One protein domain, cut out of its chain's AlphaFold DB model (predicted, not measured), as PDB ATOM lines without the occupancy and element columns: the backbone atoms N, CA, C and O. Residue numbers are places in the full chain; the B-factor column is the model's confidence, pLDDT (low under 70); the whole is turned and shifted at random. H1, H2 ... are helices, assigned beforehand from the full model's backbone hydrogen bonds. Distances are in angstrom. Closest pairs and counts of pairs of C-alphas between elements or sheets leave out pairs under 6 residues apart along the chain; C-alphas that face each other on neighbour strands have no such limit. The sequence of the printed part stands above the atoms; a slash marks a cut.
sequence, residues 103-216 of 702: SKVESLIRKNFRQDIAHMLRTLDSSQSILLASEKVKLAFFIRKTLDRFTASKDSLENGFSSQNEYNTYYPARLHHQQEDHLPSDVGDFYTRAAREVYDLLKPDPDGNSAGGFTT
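What this domain is: This is residues 103 to 216 of the 702 residues of the protein "DNA helicase" of Hondaea fermentalgiana (UniProt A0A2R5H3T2). Two long helices, H3 and H6, cross as an X and make the core, with H1 and H2 packed on the first part of H3 and the short H5 also packed on H3. Residues 125 to 131, between H2 and H3, stick out as a loop at one end of the long axis, and the tail of residues 203 to 216 runs beyond H6 and turns back at the other end. The printed part has 114 residues with six named helices, H1 to H6 in order along the chain, and no named strand; its class is all helix. It is compact, with a radius of gyration of the C-alphas of 14.2 A, yet elongated, spanning 48 by 29 by 18 A.

Where its parts are: H1 covers residues 103 to 112, from C-alpha 103 at (162.393, 207.688, 301.869). H2 covers residues 114 to 124, 15.6 A long. H3, the longest helix, covers residues 132 to 152 and measures 30.3 A from first to last C-alpha. H4 is residues 157 to 160 and H5 residues 171 to 177. H6 covers residues 185 to 202, 25.5 A long, and ends with C-alpha 202 at (166.178, 220.083, 297.911).

How they stand to each other: H3 is the hub and touches four other helices. With residues 142 to 147 alone it touches residues 191 to 199 of H6; the closest C-alphas, of Leu 147 and Ala 195, are 5.0 A apart. The two run the same way at a steep tilt of 69 degrees, only just short of about perpendicular. H1 touches residues 136 to 144 of H3 at a steep tilt of 64 degrees, opposite ways, with the C-alphas of Ile 109 and Ala 140 closest at 5.9 A. H2 touches residues 132 to 140 of H3 and is about perpendicular to it at 73 degrees; the closest C-alphas, of Ile 117 and Lys 136, are 6.3 A apart. H5 only just touches H3, with 3 pairs of C-alphas within 8 A, the closest being Phe 142 and Ala 173 at 5.8 A. H4 is close to H3 but not clearly touching, with the C-alphas of Phe 150 and Gly 160 closest at 5.7 A. H4 and H6 are near each other, as are H2 and H6. H1 and H2 meet only through their link; H4 and H5 are apart. In H1, H2, H3, H5 and H6 every O i to N i+4 pair is within hydrogen-bond range, while H4 is too short for such a pair.

The domain as a whole: The C-alphas of Ser 127 and Asp 207, the two farthest apart, are 47.7 A from each other. The printed part has no cut, and no link between helices is long. The mean pLDDT of the printed part is 82.3; residues 124 to 134 and 173 to 183 are under 70.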
ATOM      1  N   SER A 103     163.837 207.929 301.725       76.75
ATOM      2  CA  SER A 103     162.393 207.688 301.869       76.75
ATOM      3  C   SER A 103     161.570 208.983 301.926       76.75
ATOM      4  O   SER A 103     160.449 209.034 301.407       76.75
ATOM      5  N   LYS A 104     162.126 210.050 302.513       86.56
ATOM      6  CA  LYS A 104     161.494 211.370 302.560       86.56
ATOM      7  C   LYS A 104     161.482 212.020 301.180       86.56
ATOM      8  O   LYS A 104     160.464 212.598 300.803       86.56
ATOM      9  N   VAL A 105     162.557 211.855 300.404       89.50
ATOM     10  CA  VAL A 105     162.639 212.310 299.004       89.50
ATOM     11  C   VAL A 105     161.554 211.648 298.161       89.50
ATOM     12  O   VAL A 105     160.816 212.335 297.463       89.50
ATOM     13  N   GLU A 106     161.366 210.332 298.272       85.62
ATOM     14  CA  GLU A 106     160.291 209.651 297.535       85.62
ATOM     15  C   GLU A 106     158.900 210.138 297.954       85.62
ATOM     16  O   GLU A 106     158.001 210.267 297.120       85.62
ATOM     17  N   SER A 107     158.707 210.442 299.242       86.75
ATOM     18  CA  SER A 107     157.459 211.037 299.724       86.75
ATOM     19  C   SER A 107     157.230 212.439 299.155       86.75
ATOM     20  O   SER A 107     156.093 212.762 298.804       86.75
ATOM     21  N   LEU A 108     158.279 213.261 299.059       93.19
ATOM     22  CA  LEU A 108     158.227 214.578 298.423       93.19
ATOM     23  C   LEU A 108     157.850 214.436 296.943       93.19
ATOM     24  O   LEU A 108     156.923 215.100 296.488       93.19
ATOM     25  N   ILE A 109     158.483 213.502 296.222       93.94
ATOM     26  CA  ILE A 109     158.196 213.235 294.806       93.94
ATOM     27  C   ILE A 109     156.729 212.838 294.613       93.94
ATOM     28  O   ILE A 109     156.016 213.448 293.819       93.94
ATOM     29  N   ARG A 110     156.230 211.861 295.382       89.06
ATOM     30  CA  ARG A 110     154.831 211.408 295.276       89.06
ATOM     31  C   ARG A 110     153.816 212.503 295.602       89.06
ATOM     32  O   ARG A 110     152.696 212.445 295.098       89.06
ATOM     33  N   LYS A 111     154.172 213.460 296.464       90.69
ATOM     34  CA  LYS A 111     153.314 214.596 296.816       90.69
ATOM     35  C   LYS A 111     153.316 215.650 295.710       90.69
ATOM     36  O   LYS A 111     152.241 216.055 295.274       90.69
ATOM     37  N   ASN A 112     154.498 216.076 295.273       93.62
ATOM     38  CA  ASN A 112     154.667 217.226 294.389       93.62
ATOM     39  C   ASN A 112     154.431 216.882 292.912       93.62
ATOM     40  O   ASN A 112     153.861 217.696 292.202       93.62
ATOM     41  N   PHE A 113     154.759 215.661 292.482       92.88
ATOM     42  CA  PHE A 113     154.661 215.212 291.084       92.88
ATOM     43  C   PHE A 113     153.493 214.243 290.865       92.88
ATOM     44  O   PHE A 113     153.472 213.462 289.914       92.88
ATOM     45  N   ARG A 114     152.499 214.240 291.766       88.75
ATOM     46  CA  ARG A 114     151.346 213.326 291.694       88.75
ATOM     47  C   ARG A 114     150.614 213.429 290.356       88.75
ATOM     48  O   ARG A 114     150.159 212.411 289.836       88.75
ATOM     49  N   GLN A 115     150.442 214.652 289.851       87.06
ATOM     50  CA  GLN A 115     149.722 214.915 288.606       87.06
ATOM     51  C   GLN A 115     150.561 214.527 287.391       87.06
ATOM     52  O   GLN A 115     150.043 213.823 286.528       87.06
ATOM     53  N   ASP A 116     151.848 214.877 287.372       88.69
ATOM     54  CA  ASP A 116     152.770 214.523 286.288       88.69
ATOM     55  C   ASP A 116     152.925 213.007 286.149       88.69
ATOM     56  O   ASP A 116     152.793 212.463 285.055       88.69
ATOM     57  N   ILE A 117     153.112 212.298 287.270       87.19
ATOM     58  CA  ILE A 117     153.174 210.830 287.295       87.19
ATOM     59  C   ILE A 117     151.854 210.236 286.785       87.19
ATOM     60  O   ILE A 117     151.858 209.299 285.994       87.19
ATOM     61  N   ALA A 118     150.706 210.769 287.219       84.00
ATOM     62  CA  ALA A 118     149.410 210.282 286.752       84.00
ATOM     63  C   ALA A 118     149.183 210.551 285.256       84.00
ATOM     64  O   ALA A 118     148.525 209.751 284.599       84.00
ATOM     65  N   HIS A 119     149.700 211.663 284.731       84.62
ATOM     66  CA  HIS A 119     149.641 211.976 283.310       84.62
ATOM     67  C   HIS A 119     150.504 211.005 282.498       84.62
ATOM     68  O   HIS A 119     149.972 210.387 281.581       84.62
ATOM     69  N   MET A 120     151.760 210.778 282.899       82.94
ATOM     70  CA  MET A 120     152.642 209.819 282.223       82.94
ATOM     71  C   MET A 120     152.057 208.398 282.207       82.94
ATOM     72  O   MET A 120     152.130 207.695 281.208       82.94
ATOM     73  N   LEU A 121     151.416 207.954 283.290       77.81
ATOM     74  CA  LEU A 121     150.801 206.624 283.288       77.81
ATOM     75  C   LEU A 121     149.652 206.503 282.283       77.81
ATOM     76  O   LEU A 121     149.505 205.457 281.666       77.81
ATOM     77  N   ARG A 122     148.867 207.568 282.081       75.31
ATOM     78  CA  ARG A 122     147.787 207.571 281.080       75.31
ATOM     79  C   ARG A 122     148.310 207.581 279.649       75.31
ATOM     80  O   ARG A 122     147.612 207.095 278.768       75.31
ATOM     81  N   THR A 123     149.485 208.163 279.413       71.12
ATOM     82  CA  THR A 123     150.121 208.133 278.091       71.12
ATOM     83  C   THR A 123     150.739 206.768 277.789       71.12
ATOM     84  O   THR A 123     150.881 206.431 276.621       71.12
ATOM     85  N   LEU A 124     151.076 205.982 278.820       65.81
ATOM     86  CA  LEU A 124     151.715 204.671 278.681       65.81
ATOM     87  C   LEU A 124     150.732 203.488 278.655       65.81
ATOM     88  O   LEU A 124     151.035 202.495 278.002       65.81
ATOM     89  N   ASP A 125     149.575 203.560 279.328       60.00
ATOM     90  CA  ASP A 125     148.564 202.494 279.271       60.00
ATOM     91  C   ASP A 125     147.148 202.999 279.630       60.00
ATOM     92  O   ASP A 125     146.953 203.751 280.590       60.00
ATOM     93  N   SER A 126     146.133 202.583 278.864       50.34
ATOM     94  CA  SER A 126     144.743 203.071 278.979       50.34
ATOM     95  C   SER A 126     143.788 202.121 279.721       50.34
ATOM     96  O   SER A 126     142.629 202.487 279.929       50.34
ATOM     97  N   SER A 127     144.242 200.946 280.188       51.44
ATOM     98  CA  SER A 127     143.300 199.839 280.466       51.44
ATOM     99  C   SER A 127     143.254 199.226 281.875       51.44
ATOM    100  O   SER A 127     142.371 198.402 282.096       51.44
ATOM    101  N   GLN A 128     144.114 199.553 282.855       52.03
ATOM    102  CA  GLN A 128     144.073 198.841 284.156       52.03
ATOM    103  C   GLN A 128     144.268 199.731 285.386       52.03
ATOM    104  O   GLN A 128     145.320 200.321 285.592       52.03
ATOM    105  N   SER A 129     143.256 199.786 286.259       50.84
ATOM    106  CA  SER A 129     143.174 200.693 287.413       50.84
ATOM    107  C   SER A 129     143.844 200.187 288.703       50.84
ATOM    108  O   SER A 129     144.211 201.009 289.545       50.84
ATOM    109  N   ILE A 130     144.061 198.873 288.854       45.78
ATOM    110  CA  ILE A 130     144.693 198.258 290.044       45.78
ATOM    111  C   ILE A 130     146.233 198.328 289.980       45.78
ATOM    112  O   ILE A 130     146.875 198.548 291.006       45.78
ATOM    113  N   LEU A 131     146.827 198.274 288.779       52.34
ATOM    114  CA  LEU A 131     148.273 198.458 288.559       52.34
ATOM    115  C   LEU A 131     148.732 199.921 288.744       52.34
ATOM    116  O   LEU A 131     149.899 200.192 289.007       52.34
ATOM    117  N   LEU A 132     147.819 200.900 288.695       60.47
ATOM    118  CA  LEU A 132     148.179 202.327 288.751       60.47
ATOM    119  C   LEU A 132     148.847 202.757 290.064       60.47
ATOM    120  O   LEU A 132     149.534 203.777 290.086       60.47
ATOM    121  N   ALA A 133     148.599 202.069 291.182       62.88
ATOM    122  CA  ALA A 133     149.164 202.458 292.475       62.88
ATOM    123  C   ALA A 133     150.629 202.017 292.624       62.88
ATOM    124  O   ALA A 133     151.468 202.831 293.019       62.88
ATOM    125  N   SER A 134     150.946 200.768 292.271       62.19
ATOM    126  CA  SER A 134     152.318 200.243 292.259       62.19
ATOM    127  C   SER A 134     153.175 200.966 291.218       62.19
ATOM    128  O   SER A 134     154.301 201.365 291.527       62.19
ATOM    129  N   GLU A 135     152.614 201.257 290.042       72.62
ATOM    130  CA  GLU A 135     153.305 202.005 288.989       72.62
ATOM    131  C   GLU A 135     153.648 203.441 289.414       72.62
ATOM    132  O   GLU A 135     154.771 203.900 289.210       72.62
ATOM    133  N   LYS A 136     152.758 204.148 290.126       77.06
ATOM    134  CA  LYS A 136     153.081 205.483 290.676       77.06
ATOM    135  C   LYS A 136     154.297 205.462 291.598       77.06
ATOM    136  O   LYS A 136     155.116 206.381 291.563       77.06
ATOM    137  N   VAL A 137     154.402 204.438 292.446       75.06
ATOM    138  CA  VAL A 137     155.543 204.276 293.360       75.06
ATOM    139  C   VAL A 137     156.819 203.999 292.567       75.06
ATOM    140  O   VAL A 137     157.853 204.598 292.861       75.06
ATOM    141  N   LYS A 138     156.733 203.155 291.534       76.69
ATOM    142  CA  LYS A 138     157.852 202.824 290.648       76.69
ATOM    143  C   LYS A 138     158.379 204.055 289.896       76.69
ATOM    144  O   LYS A 138     159.576 204.326 289.930       76.69
ATOM    145  N   LEU A 139     157.498 204.860 289.299       84.69
ATOM    146  CA  LEU A 139     157.875 206.099 288.607       84.69
ATOM    147  C   LEU A 139     158.528 207.111 289.560       84.69
ATOM    148  O   LEU A 139     159.543 207.711 289.209       84.69
ATOM    149  N   ALA A 140     158.000 207.267 290.779       86.81
ATOM    150  CA  ALA A 140     158.616 208.125 291.793       86.81
ATOM    151  C   ALA A 140     160.025 207.641 292.188       86.81
ATOM    152  O   ALA A 140     160.947 208.449 292.315       86.81
ATOM    153  N   PHE A 141     160.205 206.327 292.335       83.31
ATOM    154  CA  PHE A 141     161.511 205.712 292.573       83.31
ATOM    155  C   PHE A 141     162.485 205.971 291.411       83.31
ATOM    156  O   PHE A 141     163.646 206.302 291.645       83.31
ATOM    157  N   PHE A 142     162.024 205.894 290.161       85.94
ATOM    158  CA  PHE A 142     162.841 206.206 288.987       85.94
ATOM    159  C   PHE A 142     163.257 207.678 288.916       85.94
ATOM    160  O   PHE A 142     164.429 207.946 288.660       85.94
ATOM    161  N   ILE A 143     162.362 208.626 289.225       91.88
ATOM    162  CA  ILE A 143     162.718 210.054 289.342       91.88
ATOM    163  C   ILE A 143     163.830 210.237 290.381       91.88
ATOM    164  O   ILE A 143     164.838 210.887 290.104       91.88
ATOM    165  N   ARG A 144     163.687 209.615 291.560       90.94
ATOM    166  CA  ARG A 144     164.727 209.661 292.593       90.94
ATOM    167  C   ARG A 144     166.046 209.086 292.088       90.94
ATOM    168  O   ARG A 144     167.079 209.716 292.251       90.94
ATOM    169  N   LYS A 145     166.042 207.910 291.464       86.69
ATOM    170  CA  LYS A 145     167.282 207.283 290.986       86.69
ATOM    171  C   LYS A 145     167.959 208.074 289.863       86.69
ATOM    172  O   LYS A 145     169.185 208.059 289.769       86.69
ATOM    173  N   THR A 146     167.188 208.802 289.056       91.56
ATOM    174  CA  THR A 146     167.708 209.781 288.089       91.56
ATOM    175  C   THR A 146     168.411 210.944 288.808       91.56
ATOM    176  O   THR A 146     169.524 211.313 288.431       91.56
ATOM    177  N   LEU A 147     167.837 211.456 289.905       95.00
ATOM    178  CA  LEU A 147     168.488 212.447 290.775       95.00
ATOM    179  C   LEU A 147     169.768 211.904 291.446       95.00
ATOM    180  O   LEU A 147     170.800 212.579 291.423       95.00
ATOM    181  N   ASP A 148     169.736 210.688 292.000       91.06
ATOM    182  CA  ASP A 148     170.902 210.028 292.613       91.06
ATOM    183  C   ASP A 148     172.059 209.916 291.596       91.06
ATOM    184  O   ASP A 148     173.221 210.188 291.902       91.06
ATOM    185  N   ARG A 149     171.742 209.567 290.340       91.75
ATOM    186  CA  ARG A 149     172.725 209.497 289.247       91.75
ATOM    187  C   ARG A 149     173.368 210.857 288.974       91.75
ATOM    188  O   ARG A 149     174.587 210.912 288.821       91.75
ATOM    189  N   PHE A 150     172.584 211.936 288.920       95.62
ATOM    190  CA  PHE A 150     173.107 213.291 288.720       95.62
ATOM    191  C   PHE A 150     174.008 213.750 289.876       95.62
ATOM    192  O   PHE A 150     175.120 214.229 289.647       95.62
ATOM    193  N   THR A 151     173.552 213.579 291.117       96.00
ATOM    194  CA  THR A 151     174.296 214.016 292.311       96.00
ATOM    195  C   THR A 151     175.615 213.257 292.491       96.00
ATOM    196  O   THR A 151     176.591 213.827 292.970       96.00
ATOM    197  N   ALA A 152     175.702 212.010 292.017       93.81
ATOM    198  CA  ALA A 152     176.948 211.243 292.007       93.81
ATOM    199  C   ALA A 152     177.887 211.555 290.818       93.81
ATOM    200  O   ALA A 152     179.067 211.180 290.861       93.81
ATOM    201  N   SER A 153     177.407 212.203 289.746       94.75
ATOM    202  CA  SER A 153     178.167 212.408 288.501       94.75
ATOM    203  C   SER A 153     178.967 213.717 288.471       94.75
ATOM    204  O   SER A 153     178.768 214.622 289.275       94.75
ATOM    205  N   LYS A 154     179.870 213.843 287.488       95.19
ATOM    206  CA  LYS A 154     180.641 215.073 287.216       95.19
ATOM    207  C   LYS A 154     179.874 216.098 286.375       95.19
ATOM    208  O   LYS A 154     180.466 217.106 285.982       95.19
ATOM    209  N   ASP A 155     178.614 215.833 286.043       95.75
ATOM    210  CA  ASP A 155     177.888 216.623 285.050       95.75
ATOM    211  C   ASP A 155     177.519 218.002 285.592       95.75
ATOM    212  O   ASP A 155     177.278 218.169 286.791       95.75
ATOM    213  N   SER A 156     177.479 218.994 284.701       95.81
ATOM    214  CA  SER A 156     176.841 220.272 285.010       95.81
ATOM    215  C   SER A 156     175.327 220.099 285.085       95.81
ATOM    216  O   SER A 156     174.782 219.065 284.698       95.81
ATOM    217  N   LEU A 157     174.644 221.129 285.566       94.50
ATOM    218  CA  LEU A 157     173.190 221.163 285.633       94.50
ATOM    219  C   LEU A 157     172.533 220.981 284.254       94.50
ATOM    220  O   LEU A 157     171.542 220.268 284.140       94.50
ATOM    221  N   GLU A 158     173.103 221.586 283.215       92.12
ATOM    222  CA  GLU A 158     172.602 221.523 281.840       92.12
ATOM    223  C   GLU A 158     172.809 220.123 281.258       92.12
ATOM    224  O   GLU A 158     171.882 219.509 280.737       92.12
ATOM    225  N   ASN A 159     174.018 219.576 281.408       92.12
ATOM    226  CA  ASN A 159     174.351 218.269 280.853       92.12
ATOM    227  C   ASN A 159     173.680 217.130 281.617       92.12
ATOM    228  O   ASN A 159     173.279 216.150 281.003       92.12
ATOM    229  N   GLY A 160     173.572 217.239 282.941       90.12
ATOM    230  CA  GLY A 160     173.102 216.170 283.817       90.12
ATOM    231  C   GLY A 160     171.592 215.939 283.788       90.12
ATOM    232  O   GLY A 160     171.151 214.849 284.146       90.12
ATOM    233  N   PHE A 161     170.825 216.935 283.337       92.44
ATOM    234  CA  PHE A 161     169.369 216.866 283.177       92.44
ATOM    235  C   PHE A 161     168.911 217.036 281.718       92.44
ATOM    236  O   PHE A 161     167.717 217.165 281.454       92.44
ATOM    237  N   SER A 162     169.835 217.009 280.754       87.19
ATOM    238  CA  SER A 162     169.474 217.001 279.335       87.19
ATOM    239  C   SER A 162     168.819 215.672 278.957       87.19
ATOM    240  O   SER A 162     169.362 214.604 279.237       87.19
ATOM    241  N   SER A 163     167.676 215.726 278.288       79.38
ATOM    242  CA  SER A 163     167.001 214.559 277.713       79.38
ATOM    243  C   SER A 163     167.627 214.064 276.413       79.38
ATOM    244  O   SER A 163     167.393 212.924 276.022       79.38
ATOM    245  N   GLN A 164     168.480 214.874 275.774       80.19
ATOM    246  CA  GLN A 164     169.189 214.493 274.544       80.19
ATOM    247  C   GLN A 164     170.147 213.316 274.759       80.19
ATOM    248  O   GLN A 164     170.577 212.674 273.805       80.19
ATOM    249  N   ASN A 165     170.513 213.050 276.013       80.44
ATOM    250  CA  ASN A 165     171.345 211.927 276.394       80.44
ATOM    251  C   ASN A 165     170.535 210.969 277.276       80.44
ATOM    252  O   ASN A 165     170.368 211.207 278.473       80.44
ATOM    253  N   GLU A 166     170.084 209.852 276.702       71.00
ATOM    254  CA  GLU A 166     169.283 208.849 277.416       71.00
ATOM    255  C   GLU A 166     169.981 208.259 278.658       71.00
ATOM    256  O   GLU A 166     169.314 207.807 279.589       71.00
ATOM    257  N   TYR A 167     171.319 208.332 278.740       77.50
ATOM    258  CA  TYR A 167     172.101 207.897 279.906       77.50
ATOM    259  C   TYR A 167     172.001 208.847 281.113       77.50
ATOM    260  O   TYR A 167     172.583 208.579 282.174       77.50
ATOM    261  N   ASN A 168     171.292 209.966 280.967       84.00
ATOM    262  CA  ASN A 168     170.938 210.840 282.079       84.00
ATOM    263  C   ASN A 168     169.760 210.306 282.891       84.00
ATOM    264  O   ASN A 168     169.636 210.659 284.061       84.00
ATOM    265  N   THR A 169     168.962 209.402 282.326       82.56
ATOM    266  CA  THR A 169     167.877 208.716 283.029       82.56
ATOM    267  C   THR A 169     168.392 207.445 283.708       82.56
ATOM    268  O   THR A 169     169.304 206.772 283.224       82.56
ATOM    269  N   TYR A 170     167.808 207.089 284.855       80.75
ATOM    270  CA  TYR A 170     168.127 205.836 285.536       80.75
ATOM    271  C   TYR A 170     167.935 204.619 284.613       80.75
ATOM    272  O   TYR A 170     166.870 204.423 284.033       80.75
ATOM    273  N   TYR A 171     168.959 203.769 284.503       70.75
ATOM    274  CA  TYR A 171     168.998 202.677 283.523       70.75
ATOM    275  C   TYR A 171     167.798 201.704 283.594       70.75
ATOM    276  O   TYR A 171     167.249 201.382 282.546       70.75
ATOM    277  N   PRO A 172     167.316 201.262 284.769       70.69
ATOM    278  CA  PRO A 172     166.077 200.486 284.851       70.69
ATOM    279  C   PRO A 172     164.815 201.240 284.435       70.69
ATOM    280  O   PRO A 172     163.902 200.606 283.929       70.69
ATOM    281  N   ALA A 173     164.755 202.565 284.599       69.06
ATOM    282  CA  ALA A 173     163.656 203.350 284.037       69.06
ATOM    283  C   ALA A 173     163.713 203.321 282.507       69.06
ATOM    284  O   ALA A 173     162.689 203.165 281.853       69.06
ATOM    285  N   ARG A 174     164.928 203.375 281.944       65.94
ATOM    286  CA  ARG A 174     165.146 203.178 280.511       65.94
ATOM    287  C   ARG A 174     164.657 201.799 280.057       65.94
ATOM    288  O   ARG A 174     163.821 201.737 279.172       65.94
ATOM    289  N   LEU A 175     165.096 200.720 280.710       64.81
ATOM    290  CA  LEU A 175     164.652 199.357 280.381       64.81
ATOM    291  C   LEU A 175     163.138 199.151 280.553       64.81
ATOM    292  O   LEU A 175     162.540 198.401 279.796       64.81
ATOM    293  N   HIS A 176     162.523 199.798 281.546       66.69
ATOM    294  CA  HIS A 176     161.096 199.659 281.838       66.69
ATOM    295  C   HIS A 176     160.196 200.181 280.713       66.69
ATOM    296  O   HIS A 176     159.118 199.643 280.493       66.69
ATOM    297  N   HIS A 177     160.629 201.239 280.027       66.69
ATOM    298  CA  HIS A 177     159.861 201.883 278.954       66.69
ATOM    299  C   HIS A 177     160.350 201.506 277.557       66.69
ATOM    300  O   HIS A 177     159.786 201.954 276.562       66.69
ATOM    301  N   GLN A 178     161.400 200.692 277.469       58.84
ATOM    302  CA  GLN A 178     161.915 200.191 276.205       58.84
ATOM    303  C   GLN A 178     161.041 199.037 275.705       58.84
ATOM    304  O   GLN A 178     161.117 197.922 276.214       58.84
ATOM    305  N   GLN A 179     160.239 199.307 274.672       52.09
ATOM    306  CA  GLN A 179     159.796 198.267 273.734       52.09
ATOM    307  C   GLN A 179     160.781 198.102 272.549       52.09
ATOM    308  O   GLN A 179     160.713 197.100 271.846       52.09
ATOM    309  N   GLU A 180     161.734 199.037 272.375       46.66
ATOM    310  CA  GLU A 180     162.785 199.083 271.332       46.66
ATOM    311  C   GLU A 180     164.151 199.548 271.916       46.66
ATOM    312  O   GLU A 180     164.239 199.881 273.096       46.66
ATOM    313  N   ASP A 181     165.224 199.600 271.107       52.53
ATOM    314  CA  ASP A 181     166.631 199.815 271.527       52.53
ATOM    315  C   ASP A 181     166.950 201.164 272.237       52.53
ATOM    316  O   ASP A 181     168.018 201.302 272.843       52.53
ATOM    317  N   HIS A 182     166.042 202.150 272.223       55.12
ATOM    318  CA  HIS A 182     166.225 203.514 272.767       55.12
ATOM    319  C   HIS A 182     165.066 203.980 273.671       55.12
ATOM    320  O   HIS A 182     163.940 203.498 273.533       55.12
ATOM    321  N   LEU A 183     165.324 204.917 274.597       61.47
ATOM    322  CA  LEU A 183     164.262 205.573 275.383       61.47
ATOM    323  C   LEU A 183     163.539 206.640 274.541       61.47
ATOM    324  O   LEU A 183     164.222 207.517 274.008       61.47
ATOM    325  N   PRO A 184     162.194 206.657 274.475       71.19
ATOM    326  CA  PRO A 184     161.473 207.774 273.868       71.19
ATOM    327  C   PRO A 184     161.844 209.115 274.527       71.19
ATOM    328  O   PRO A 184     161.946 209.207 275.755       71.19
ATOM    329  N   SER A 185     162.082 210.149 273.710       71.56
ATOM    330  CA  SER A 185     162.577 211.456 274.183       71.56
ATOM    331  C   SER A 185     161.666 212.072 275.240       71.56
ATOM    332  O   SER A 185     162.157 212.568 276.243       71.56
ATOM    333  N   ASP A 186     160.352 211.982 275.055       77.00
ATOM    334  CA  ASP A 186     159.320 212.482 275.965       77.00
ATOM    335  C   ASP A 186     159.358 211.797 277.344       77.00
ATOM    336  O   ASP A 186     159.181 212.446 278.381       77.00
ATOM    337  N   VAL A 187     159.663 210.497 277.378       80.25
ATOM    338  CA  VAL A 187     159.866 209.738 278.621       80.25
ATOM    339  C   VAL A 187     161.170 210.158 279.305       80.25
ATOM    340  O   VAL A 187     161.200 210.353 280.523       80.25
ATOM    341  N   GLY A 188     162.248 210.336 278.536       84.06
ATOM    342  CA  GLY A 188     163.515 210.874 279.039       84.06
ATOM    343  C   GLY A 188     163.351 212.277 279.632       84.06
ATOM    344  O   GLY A 188     163.738 212.506 280.779       84.06
ATOM    345  N   ASP A 189     162.699 213.168 278.884       86.69
ATOM    346  CA  ASP A 189     162.337 214.537 279.261       86.69
ATOM    347  C   ASP A 189     161.558 214.582 280.570       86.69
ATOM    348  O   ASP A 189     161.838 215.414 281.433       86.69
ATOM    349  N   PHE A 190     160.586 213.685 280.753       90.44
ATOM    350  CA  PHE A 190     159.857 213.595 282.010       90.44
ATOM    351  C   PHE A 190     160.800 213.343 283.192       90.44
ATOM    352  O   PHE A 190     160.736 214.061 284.193       90.44
ATOM    353  N   TYR A 191     161.658 212.321 283.104       91.44
ATOM    354  CA  TYR A 191     162.476 211.908 284.243       91.44
ATOM    355  C   TYR A 191     163.538 212.937 284.586       91.44
ATOM    356  O   TYR A 191     163.741 213.223 285.769       91.44
ATOM    357  N   THR A 192     164.213 213.489 283.581       92.50
ATOM    358  CA  THR A 192     165.268 214.470 283.812       92.50
ATOM    359  C   THR A 192     164.700 215.794 284.312       92.50
ATOM    360  O   THR A 192     165.243 216.351 285.266       92.50
ATOM    361  N   ARG A 193     163.563 216.258 283.775       94.31
ATOM    362  CA  ARG A 193     162.860 217.453 284.269       94.31
ATOM    363  C   ARG A 193     162.352 217.273 285.695       94.31
ATOM    364  O   ARG A 193     162.630 218.113 286.544       94.31
ATOM    365  N   ALA A 194     161.672 216.166 285.992       95.62
ATOM    366  CA  ALA A 194     161.185 215.911 287.344       95.62
ATOM    367  C   ALA A 194     162.348 215.810 288.343       95.62
ATOM    368  O   ALA A 194     162.306 216.418 289.408       95.62
ATOM    369  N   ALA A 195     163.428 215.101 287.995       96.50
ATOM    370  CA  ALA A 195     164.613 215.015 288.846       96.50
ATOM    371  C   ALA A 195     165.276 216.387 289.054       96.50
ATOM    372  O   ALA A 195     165.730 216.682 290.160       96.50
ATOM    373  N   ARG A 196     165.285 217.241 288.023       97.19
ATOM    374  CA  ARG A 196     165.775 218.617 288.113       97.19
ATOM    375  C   ARG A 196     164.951 219.460 289.081       97.19
ATOM    376  O   ARG A 196     165.514 220.138 289.935       97.19
ATOM    377  N   GLU A 197     163.632 219.398 288.978       97.62
ATOM    378  CA  GLU A 197     162.739 220.130 289.874       97.62
ATOM    379  C   GLU A 197     162.862 219.628 291.321       97.62
ATOM    380  O   GLU A 197     162.897 220.428 292.254       97.62
ATOM    381  N   VAL A 198     163.017 218.314 291.535       97.88
ATOM    382  CA  VAL A 198     163.306 217.757 292.870       97.88
ATOM    383  C   VAL A 198     164.642 218.276 293.401       97.88
ATOM    384  O   VAL A 198     164.720 218.650 294.568       97.88
ATOM    385  N   TYR A 199     165.684 218.340 292.566       98.12
ATOM    386  CA  TYR A 199     166.961 218.942 292.951       98.12
ATOM    387  C   TYR A 199     166.783 220.397 293.403       98.12
ATOM    388  O   TYR A 199     167.269 220.776 294.465       98.12
ATOM    389  N   ASP A 200     166.035 221.199 292.640       97.75
ATOM    390  CA  ASP A 200     165.768 222.597 292.978       97.75
ATOM    391  C   ASP A 200     164.932 222.758 294.259       97.75
ATOM    392  O   ASP A 200     165.110 223.742 294.977       97.75
ATOM    393  N   LEU A 201     164.073 221.788 294.592       97.69
ATOM    394  CA  LEU A 201     163.358 221.755 295.872       97.69
ATOM    395  C   LEU A 201     164.276 221.419 297.056       97.69
ATOM    396  O   LEU A 201     164.021 221.892 298.163       97.69
ATOM    397  N   LEU A 202     165.303 220.592 296.848       97.50
ATOM    398  CA  LEU A 202     166.178 220.083 297.911       97.50
ATOM    399  C   LEU A 202     167.466 220.888 298.099       97.50
ATOM    400  O   LEU A 202     168.117 220.746 299.135       97.50
ATOM    401  N   LYS A 203     167.889 221.684 297.112       95.75
ATOM    402  CA  LYS A 203     169.113 222.485 297.237       95.75
ATOM    403  C   LYS A 203     168.943 223.535 298.349       95.75
ATOM    404  O   LYS A 203     167.898 224.188 298.407       95.75
ATOM    405  N   PRO A 204     169.928 223.697 299.247       95.38
ATOM    406  CA  PRO A 204     169.862 224.718 300.280       95.38
ATOM    407  C   PRO A 204     170.192 226.114 299.734       95.38
ATOM    408  O   PRO A 204     171.092 226.293 298.900       95.38
ATOM    409  N   ASP A 205     169.469 227.106 300.241       93.12
ATOM    410  CA  ASP A 205     169.836 228.516 300.168       93.12
ATOM    411  C   ASP A 205     170.951 228.850 301.190       93.12
ATOM    412  O   ASP A 205     171.351 227.978 301.970       93.12
ATOM    413  N   PRO A 206     171.515 230.075 301.176       90.12
ATOM    414  CA  PRO A 206     172.556 230.474 302.128       90.12
ATOM    415  C   PRO A 206     172.138 230.389 303.605       90.12
ATOM    416  O   PRO A 206     172.987 230.170 304.461       90.12
ATOM    417  N   ASP A 207     170.841 230.492 303.904       89.69
ATOM    418  CA  ASP A 207     170.300 230.366 305.262       89.69
ATOM    419  C   ASP A 207     170.070 228.896 305.666       89.69
ATOM    420  O   ASP A 207     169.558 228.607 306.751       89.69
ATOM    421  N   GLY A 208     170.442 227.944 304.801       88.75
ATOM    422  CA  GLY A 208     170.286 226.509 305.013       88.75
ATOM    423  C   GLY A 208     168.868 225.984 304.799       88.75
ATOM    424  O   GLY A 208     168.602 224.819 305.104       88.75
ATOM    425  N   ASN A 209     167.954 226.801 304.272       93.12
ATOM    426  CA  ASN A 209     166.592 226.375 303.976       93.12
ATOM    427  C   ASN A 209     166.508 225.760 302.580       93.12
ATOM    428  O   ASN A 209     167.252 226.102 301.667       93.12
ATOM    429  N   SER A 210     165.544 224.865 302.389       95.00
ATOM    430  CA  SER A 210     165.227 224.281 301.086       95.00
ATOM    431  C   SER A 210     163.737 224.442 300.826       95.00
ATOM    432  O   SER A 210     162.931 224.298 301.747       95.00
ATOM    433  N   ALA A 211     163.335 224.701 299.580       95.44
ATOM    434  CA  ALA A 211     161.923 224.902 299.237       95.44
ATOM    435  C   ALA A 211     161.053 223.660 299.537       95.44
ATOM    436  O   ALA A 211     159.869 223.780 299.848       95.44
ATOM    437  N   GLY A 212     161.646 222.463 299.495       92.38
ATOM    438  CA  GLY A 212     161.039 221.194 299.904       92.38
ATOM    439  C   GLY A 212     160.983 220.966 301.423       92.38
ATOM    440  O   GLY A 212     160.422 219.962 301.860       92.38
ATOM    441  N   GLY A 213     161.545 221.878 302.225       93.75
ATOM    442  CA  GLY A 213     161.593 221.830 303.690       93.75
ATOM    443  C   GLY A 213     162.747 221.012 304.282       93.75
ATOM    444  O   GLY A 213     162.875 220.945 305.504       93.75
ATOM    445  N   PHE A 214     163.565 220.374 303.444       96.00
ATOM    446  CA  PHE A 214     164.731 219.588 303.844       96.00
ATOM    447  C   PHE A 214     165.716 219.444 302.677       96.00
ATOM    448  O   PHE A 214     165.343 219.647 301.520       96.00
ATOM    449  N   THR A 215     166.943 219.026 302.984       96.12
ATOM    450  CA  THR A 215     167.978 218.674 302.002       96.12
ATOM    451  C   THR A 215     168.491 217.245 302.219       96.12
ATOM    452  O   THR A 215     168.070 216.546 303.144       96.12
ATOM    453  N   THR A 216     169.406 216.784 301.368       95.00
ATOM    454  CA  THR A 216     170.102 215.501 301.527       95.00
ATOM    455  C   THR A 216     171.608 215.690 301.416       95.00
ATOM    456  O   THR A 216     172.093 216.652 300.819       95.00
TER     457      THR A 216